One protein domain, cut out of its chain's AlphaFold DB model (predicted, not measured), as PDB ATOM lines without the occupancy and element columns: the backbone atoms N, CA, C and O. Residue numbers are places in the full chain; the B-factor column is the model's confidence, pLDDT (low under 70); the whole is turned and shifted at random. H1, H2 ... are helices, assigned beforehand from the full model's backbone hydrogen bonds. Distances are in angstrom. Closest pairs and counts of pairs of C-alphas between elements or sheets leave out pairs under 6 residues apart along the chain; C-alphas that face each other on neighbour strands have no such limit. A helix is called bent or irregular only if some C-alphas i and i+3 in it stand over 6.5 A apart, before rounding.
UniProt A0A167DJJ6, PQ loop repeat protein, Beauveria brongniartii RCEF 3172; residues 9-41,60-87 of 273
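What this domain is: This is residues 9 to 41 and 60 to 87 of the 273 residues of the protein "PQ loop repeat protein" of Beauveria brongniartii RCEF 3172 (UniProt A0A167DJJ6). Two long helices make a narrow, open V: H1 and H2 come together near the ends at the cut, where H1 finishes and H2 begins, and spread apart toward the other ends, so that both arms stand free over much of their length. The stretch that would join them at the point of the V is not printed. The printed part has 61 residues with two named helices, H1 then H2, and no named strand; its class is all helix. It is only just extended, close to loose, with a radius of gyration of the C-alphas of 15.9 A, and flat, spanning 48 by 31 by 10 A.

How they stand to each other: The longest helix is H1, residues 9 to 39, and it touches H2, residues 60 to 85. H1 touches H2 with residues 33 to 37 alone, and H2 touches H1 with residues 62 to 66 alone, with 4 pairs of C-alphas within 8 A. The closest C-alphas of the two helices are those of Leu 37 and Ala 63, 7.0 A apart. The helices run opposite ways at a shallow tilt of 31 degrees, and their centres are 17.6 A apart. Residues 9 to 29, which belong to H1, stand free, and so do residues 71 to 87, of which 71 to 85 belong to H2. Every O i to N i+4 pair is within hydrogen-bond range in H2, and 25 of 27 are in H1.

Where its parts are: H1 has 31 residues and measures 43.3 A from C-alpha 9 at (429.374, 320.536, 354.759) to C-alpha 39 at (408.363, 282.828, 351.617). H2 has 26 residues and measures 37.4 A from first to last C-alpha, ending with C-alpha 85 at (410.806, 313.333, 376.697). Neither helix is bent.

The domain as a whole: The two C-alphas farthest apart are those of Thr 9 and Gln 60, 49.6 A. Residues 42 to 59 are cut out, and C-alphas 41 and 60 are 11.8 A apart across the cut. The mean pLDDT of the printed part is 84.9; residues 9 to 11, 13 to 15 and 40 to 41 are under 70.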
ATOM      1  N   THR A   9     430.235 321.451 355.524       65.31
ATOM      2  CA  THR A   9     429.374 320.536 354.759       65.31
ATOM      3  C   THR A   9     429.844 319.080 354.810       65.31
ATOM      4  O   THR A   9     429.008 318.176 354.781       65.31
ATOM      5  N   LEU A  10     431.152 318.847 354.946       65.12
ATOM      6  CA  LEU A  10     431.761 317.518 355.045       65.12
ATOM      7  C   LEU A  10     431.488 316.829 356.390       65.12
ATOM      8  O   LEU A  10     431.152 315.647 356.404       65.12
ATOM      9  N   GLU A  11     431.538 317.560 357.501       68.19
ATOM     10  CA  GLU A  11     431.238 317.034 358.841       68.19
ATOM     11  C   GLU A  11     429.739 316.723 358.993       68.19
ATOM     12  O   GLU A  11     429.349 315.666 359.500       68.19
ATOM     13  N   CYS A  12     428.871 317.584 358.446       70.44
ATOM     14  CA  CYS A  12     427.435 317.303 358.354       70.44
ATOM     15  C   CYS A  12     427.151 316.073 357.472       70.44
ATOM     16  O   CYS A  12     426.380 315.192 357.870       70.44
ATOM     17  N   ALA A  13     427.769 315.983 356.289       69.69
ATOM     18  CA  ALA A  13     427.587 314.853 355.381       69.69
ATOM     19  C   ALA A  13     428.055 313.540 356.019       69.69
ATOM     20  O   ALA A  13     427.343 312.538 355.957       69.69
ATOM     21  N   ALA A  14     429.200 313.554 356.705       69.19
ATOM     22  CA  ALA A  14     429.709 312.397 357.425       69.19
ATOM     23  C   ALA A  14     428.759 311.980 358.566       69.19
ATOM     24  O   ALA A  14     428.528 310.782 358.776       69.19
ATOM     25  N   GLY A  15     428.190 312.940 359.302       69.12
ATOM     26  CA  GLY A  15     427.171 312.703 360.330       69.12
ATOM     27  C   GLY A  15     425.916 312.021 359.776       69.12
ATOM     28  O   GLY A  15     425.489 310.981 360.282       69.12
ATOM     29  N   MET A  16     425.368 312.570 358.692       77.94
ATOM     30  CA  MET A  16     424.165 312.067 358.023       77.94
ATOM     31  C   MET A  16     424.373 310.697 357.372       77.94
ATOM     32  O   MET A  16     423.466 309.866 357.406       77.94
ATOM     33  N   LEU A  17     425.567 310.434 356.833       80.50
ATOM     34  CA  LEU A  17     425.906 309.153 356.214       80.50
ATOM     35  C   LEU A  17     425.739 307.990 357.197       80.50
ATOM     36  O   LEU A  17     425.158 306.972 356.836       80.50
ATOM     37  N   GLY A  18     426.172 308.159 358.449       80.38
ATOM     38  CA  GLY A  18     426.021 307.118 359.467       80.38
ATOM     39  C   GLY A  18     424.559 306.817 359.802       80.38
ATOM     40  O   GLY A  18     424.182 305.656 359.933       80.38
ATOM     41  N   ILE A  19     423.710 307.846 359.867       83.69
ATOM     42  CA  ILE A  19     422.266 307.681 360.105       83.69
ATOM     43  C   ILE A  19     421.615 306.937 358.934       83.69
ATOM     44  O   ILE A  19     420.847 306.001 359.149       83.69
ATOM     45  N   VAL A  20     421.943 307.324 357.698       85.75
ATOM     46  CA  VAL A  20     421.428 306.669 356.487       85.75
ATOM     47  C   VAL A  20     421.899 305.218 356.408       85.75
ATOM     48  O   VAL A  20     421.096 304.342 356.099       85.75
ATOM     49  N   GLN A  21     423.161 304.942 356.733       87.12
ATOM     50  CA  GLN A  21     423.716 303.591 356.742       87.12
ATOM     51  C   GLN A  21     423.004 302.690 357.759       87.12
ATOM     52  O   GLN A  21     422.588 301.587 357.409       87.12
ATOM     53  N   LEU A  22     422.802 303.169 358.990       87.06
ATOM     54  CA  LEU A  22     422.081 302.422 360.025       87.06
ATOM     55  C   LEU A  22     420.609 302.205 359.666       87.06
ATOM     56  O   LEU A  22     420.102 301.093 359.801       87.06
ATOM     57  N   GLY A  23     419.936 303.246 359.168       87.62
ATOM     58  CA  GLY A  23     418.542 303.162 358.737       87.62
ATOM     59  C   GLY A  23     418.355 302.212 357.554       87.62
ATOM     60  O   GLY A  23     417.441 301.392 357.561       87.62
ATOM     61  N   GLY A  24     419.253 302.269 356.570       90.25
ATOM     62  CA  GLY A  24     419.259 301.372 355.418       90.25
ATOM     63  C   GLY A  24     419.515 299.921 355.814       90.25
ATOM     64  O   GLY A  24     418.778 299.035 355.395       90.25
ATOM     65  N   GLN A  25     420.502 299.668 356.679       88.69
ATOM     66  CA  GLN A  25     420.775 298.327 357.201       88.69
ATOM     67  C   GLN A  25     419.566 297.762 357.957       88.69
ATOM     68  O   GLN A  25     419.166 296.623 357.715       88.69
ATOM     69  N   TRP A  26     418.957 298.559 358.838       89.94
ATOM     70  CA  TRP A  26     417.758 298.164 359.577       89.94
ATOM     71  C   TRP A  26     416.576 297.857 358.647       89.94
ATOM     72  O   TRP A  26     415.899 296.841 358.830       89.94
ATOM     73  N   LEU A  27     416.358 298.681 357.616       91.50
ATOM     74  CA  LEU A  27     415.313 298.462 356.617       91.50
ATOM     75  C   LEU A  27     415.547 297.160 355.843       91.50
ATOM     76  O   LEU A  27     414.623 296.363 355.699       91.50
ATOM     77  N   CYS A  28     416.778 296.916 355.386       90.69
ATOM     78  CA  CYS A  28     417.138 295.697 354.668       90.69
ATOM     79  C   CYS A  28     416.930 294.447 355.530       90.69
ATOM     80  O   CYS A  28     416.324 293.487 355.063       90.69
ATOM     81  N   PHE A  29     417.369 294.455 356.792       88.06
ATOM     82  CA  PHE A  29     417.134 293.326 357.700       88.06
ATOM     83  C   PHE A  29     415.646 293.105 357.981       88.06
ATOM     84  O   PHE A  29     415.192 291.962 357.998       88.06
ATOM     85  N   SER A  30     414.876 294.181 358.141       86.62
ATOM     86  CA  SER A  30     413.423 294.097 358.317       86.62
ATOM     87  C   SER A  30     412.742 293.516 357.076       86.62
ATOM     88  O   SER A  30     411.871 292.661 357.192       86.62
ATOM     89  N   LEU A  31     413.178 293.923 355.882       89.00
ATOM     90  CA  LEU A  31     412.689 293.380 354.619       89.00
ATOM     91  C   LEU A  31     413.039 291.896 354.479       89.00
ATOM     92  O   LEU A  31     412.163 291.116 354.131       89.00
ATOM     93  N   ILE A  32     414.264 291.480 354.817       87.81
ATOM     94  CA  ILE A  32     414.645 290.059 354.841       87.81
ATOM     95  C   ILE A  32     413.744 289.273 355.796       87.81
ATOM     96  O   ILE A  32     413.281 288.202 355.425       87.81
ATOM     97  N   LEU A  33     413.447 289.797 356.990       85.12
ATOM     98  CA  LEU A  33     412.541 289.145 357.938       85.12
ATOM     99  C   LEU A  33     411.120 289.007 357.370       85.12
ATOM    100  O   LEU A  33     410.511 287.948 357.495       85.12
ATOM    101  N   VAL A  34     410.594 290.049 356.720       85.25
ATOM    102  CA  VAL A  34     409.272 290.011 356.074       85.25
ATOM    103  C   VAL A  34     409.255 289.012 354.919       85.25
ATOM    104  O   VAL A  34     408.342 288.195 354.839       85.25
ATOM    105  N   LEU A  35     410.267 289.043 354.048       85.25
ATOM    106  CA  LEU A  35     410.409 288.088 352.951       85.25
ATOM    107  C   LEU A  35     410.537 286.666 353.486       85.25
ATOM    108  O   LEU A  35     409.892 285.773 352.956       85.25
ATOM    109  N   PHE A  36     411.306 286.456 354.554       83.50
ATOM    110  CA  PHE A  36     411.397 285.172 355.230       83.50
ATOM    111  C   PHE A  36     410.012 284.723 355.694       83.50
ATOM    112  O   PHE A  36     409.574 283.666 355.278       83.50
ATOM    113  N   LEU A  37     409.259 285.535 356.439       80.56
ATOM    114  CA  LEU A  37     407.908 285.161 356.882       80.56
ATOM    115  C   LEU A  37     406.920 284.928 355.724       80.56
ATOM    116  O   LEU A  37     406.037 284.087 355.848       80.56
ATOM    117  N   MET A  38     407.060 285.644 354.605       80.62
ATOM    118  CA  MET A  38     406.212 285.470 353.421       80.62
ATOM    119  C   MET A  38     406.563 284.202 352.627       80.62
ATOM    120  O   MET A  38     405.670 283.487 352.175       80.62
ATOM    121  N   PHE A  39     407.855 283.940 352.424       75.44
ATOM    122  CA  PHE A  39     408.363 282.828 351.617       75.44
ATOM    123  C   PHE A  39     408.625 281.556 352.415       75.44
ATOM    124  O   PHE A  39     408.863 280.517 351.801       75.44
ATOM    125  N   PHE A  40     408.540 281.592 353.749       68.44
ATOM    126  CA  PHE A  40     408.558 280.405 354.602       68.44
ATOM    127  C   PHE A  40     407.250 279.618 354.418       68.44
ATOM    128  O   PHE A  40     406.385 279.538 355.286       68.44
ATOM    129  N   ARG A  41     407.082 279.055 353.219       57.34
ATOM    130  CA  ARG A  41     406.027 278.124 352.838       57.34
ATOM    131  C   ARG A  41     406.472 276.730 353.247       57.34
ATOM    132  O   ARG A  41     407.222 276.082 352.527       57.34
ATOM    133  N   GLN A  60     405.367 277.839 363.292       80.56
ATOM    134  CA  GLN A  60     405.047 278.474 364.571       80.56
ATOM    135  C   GLN A  60     406.275 279.105 365.238       80.56
ATOM    136  O   GLN A  60     406.173 280.203 365.775       80.56
ATOM    137  N   THR A  61     407.435 278.451 365.170       82.06
ATOM    138  CA  THR A  61     408.694 278.968 365.714       82.06
ATOM    139  C   THR A  61     409.148 280.198 364.935       82.06
ATOM    140  O   THR A  61     409.483 281.213 365.538       82.06
ATOM    141  N   ALA A  62     409.094 280.148 363.600       81.19
ATOM    142  CA  ALA A  62     409.428 281.285 362.742       81.19
ATOM    143  C   ALA A  62     408.513 282.494 363.013       81.19
ATOM    144  O   ALA A  62     408.996 283.607 363.234       81.19
ATOM    145  N   ALA A  63     407.198 282.269 363.078       84.06
ATOM    146  CA  ALA A  63     406.214 283.300 363.384       84.06
ATOM    147  C   ALA A  63     406.380 283.865 364.806       84.06
ATOM    148  O   ALA A  63     406.304 285.079 364.997       84.06
ATOM    149  N   ALA A  64     406.660 283.015 365.800       86.56
ATOM    150  CA  ALA A  64     406.897 283.438 367.178       86.56
ATOM    151  C   ALA A  64     408.155 284.310 367.303       86.56
ATOM    152  O   ALA A  64     408.107 285.353 367.952       86.56
ATOM    153  N   VAL A  65     409.258 283.929 366.647       87.94
ATOM    154  CA  VAL A  65     410.497 284.726 366.622       87.94
ATOM    155  C   VAL A  65     410.260 286.071 365.931       87.94
ATOM    156  O   VAL A  65     410.671 287.105 366.457       87.94
ATOM    157  N   GLY A  66     409.546 286.079 364.800       87.12
ATOM    158  CA  GLY A  66     409.185 287.308 364.091       87.12
ATOM    159  C   GLY A  66     408.323 288.253 364.935       87.12
ATOM    160  O   GLY A  66     408.624 289.444 365.036       87.12
ATOM    161  N   LEU A  67     407.293 287.723 365.601       88.81
ATOM    162  CA  LEU A  67     406.432 288.495 366.499       88.81
ATOM    163  C   LEU A  67     407.212 289.039 367.702       88.81
ATOM    164  O   LEU A  67     407.065 290.210 368.046       88.81
ATOM    165  N   LEU A  68     408.061 288.216 368.322       91.94
ATOM    166  CA  LEU A  68     408.894 288.625 369.451       91.94
ATOM    167  C   LEU A  68     409.843 289.764 369.059       91.94
ATOM    168  O   LEU A  68     409.933 290.752 369.784       91.94
ATOM    169  N   ALA A  69     410.505 289.657 367.904       90.44
ATOM    170  CA  ALA A  69     411.379 290.704 367.379       90.44
ATOM    171  C   ALA A  69     410.614 292.014 367.122       90.44
ATOM    172  O   ALA A  69     411.075 293.085 367.520       90.44
ATOM    173  N   PHE A  70     409.423 291.934 366.517       89.12
ATOM    174  CA  PHE A  70     408.572 293.101 366.281       89.12
ATOM    175  C   PHE A  70     408.138 293.776 367.590       89.12
ATOM    176  O   PHE A  70     408.309 294.986 367.752       89.12
ATOM    177  N   LEU A  71     407.628 292.997 368.551       93.31
ATOM    178  CA  LEU A  71     407.204 293.506 369.858       93.31
ATOM    179  C   LEU A  71     408.375 294.120 370.632       93.31
ATOM    180  O   LEU A  71     408.231 295.202 371.196       93.31
ATOM    181  N   HIS A  72     409.544 293.475 370.622       92.38
ATOM    182  CA  HIS A  72     410.749 294.001 371.258       92.38
ATOM    183  C   HIS A  72     411.176 295.348 370.652       92.38
ATOM    184  O   HIS A  72     411.477 296.289 371.392       92.38
ATOM    185  N   GLY A  73     411.148 295.469 369.320       90.75
ATOM    186  CA  GLY A  73     411.430 296.724 368.622       90.75
ATOM    187  C   GLY A  73     410.451 297.836 369.003       90.75
ATOM    188  O   GLY A  73     410.875 298.937 369.359       90.75
ATOM    189  N   LEU A  74     409.148 297.537 369.015       93.38
ATOM    190  CA  LEU A  74     408.107 298.493 369.399       93.38
ATOM    191  C   LEU A  74     408.264 298.966 370.852       93.38
ATOM    192  O   LEU A  74     408.242 300.168 371.115       93.38
ATOM    193  N   ILE A  75     408.478 298.037 371.790       95.12
ATOM    194  CA  ILE A  75     408.709 298.347 373.208       95.12
ATOM    195  C   ILE A  75     409.952 299.225 373.367       95.12
ATOM    196  O   ILE A  75     409.913 300.223 374.087       95.12
ATOM    197  N   THR A  76     411.038 298.903 372.661       94.00
ATOM    198  CA  THR A  76     412.284 299.678 372.715       94.00
ATOM    199  C   THR A  76     412.073 301.110 372.228       94.00
ATOM    200  O   THR A  76     412.544 302.041 372.879       94.00
ATOM    201  N   ILE A  77     411.320 301.316 371.141       93.19
ATOM    202  CA  ILE A  77     410.982 302.656 370.634       93.19
ATOM    203  C   ILE A  77     410.149 303.435 371.659       93.19
ATOM    204  O   ILE A  77     410.469 304.588 371.951       93.19
ATOM    205  N   ILE A  78     409.119 302.810 372.240       94.69
ATOM    206  CA  ILE A  78     408.236 303.452 373.225       94.69
ATOM    207  C   ILE A  78     409.022 303.868 374.473       94.69
ATOM    208  O   ILE A  78     408.960 305.029 374.873       94.69
ATOM    209  N   ILE A  79     409.799 302.954 375.065       94.38
ATOM    210  CA  ILE A  79     410.605 303.236 376.264       94.38
ATOM    211  C   ILE A  79     411.636 304.330 375.974       94.38
ATOM    212  O   ILE A  79     411.779 305.266 376.761       94.38
ATOM    213  N   THR A  80     412.306 304.262 374.820       93.81
ATOM    214  CA  THR A  80     413.278 305.287 374.411       93.81
ATOM    215  C   THR A  80     412.610 306.655 374.261       93.81
ATOM    216  O   THR A  80     413.155 307.648 374.734       93.81
ATOM    217  N   GLY A  81     411.408 306.720 373.676       92.50
ATOM    218  CA  GLY A  81     410.628 307.955 373.573       92.50
ATOM    219  C   GLY A  81     410.230 308.530 374.936       92.50
ATOM    220  O   GLY A  81     410.366 309.732 375.160       92.50
ATOM    221  N   ILE A  82     409.808 307.677 375.876       93.50
ATOM    222  CA  ILE A  82     409.472 308.088 377.249       93.50
ATOM    223  C   ILE A  82     410.704 308.665 377.955       93.50
ATOM    224  O   ILE A  82     410.623 309.751 378.526       93.50
ATOM    225  N   PHE A  83     411.853 307.987 377.900       93.25
ATOM    226  CA  PHE A  83     413.082 308.508 378.502       93.25
ATOM    227  C   PHE A  83     413.570 309.784 377.815       93.25
ATOM    228  O   PHE A  83     414.021 310.691 378.503       93.25
ATOM    229  N   ALA A  84     413.416 309.911 376.497       91.75
ATOM    230  CA  ALA A  84     413.819 311.112 375.770       91.75
ATOM    231  C   ALA A  84     413.009 312.358 376.156       91.75
ATOM    232  O   ALA A  84     413.567 313.452 376.203       91.75
ATOM    233  N   ILE A  85     411.711 312.204 376.435       93.19
ATOM    234  CA  ILE A  85     410.806 313.333 376.697       93.19
ATOM    235  C   ILE A  85     410.641 313.592 378.198       93.19
ATOM    236  O   ILE A  85     410.698 314.739 378.633       93.19
ATOM    237  N   ALA A  86     410.412 312.545 378.991       91.88
ATOM    238  CA  ALA A  86     410.002 312.678 380.388       91.88
ATOM    239  C   ALA A  86     411.153 312.506 381.388       91.88
ATOM    240  O   ALA A  86     411.125 313.120 382.451       91.88
ATOM    241  N   MET A  87     412.151 311.664 381.088       89.38
ATOM    242  CA  MET A  87     413.220 311.323 382.040       89.38
ATOM    243  C   MET A  87     414.597 311.151 381.368       89.38
ATOM    244  O   MET A  87     415.156 310.047 381.372       89.38
TER     245      MET A  87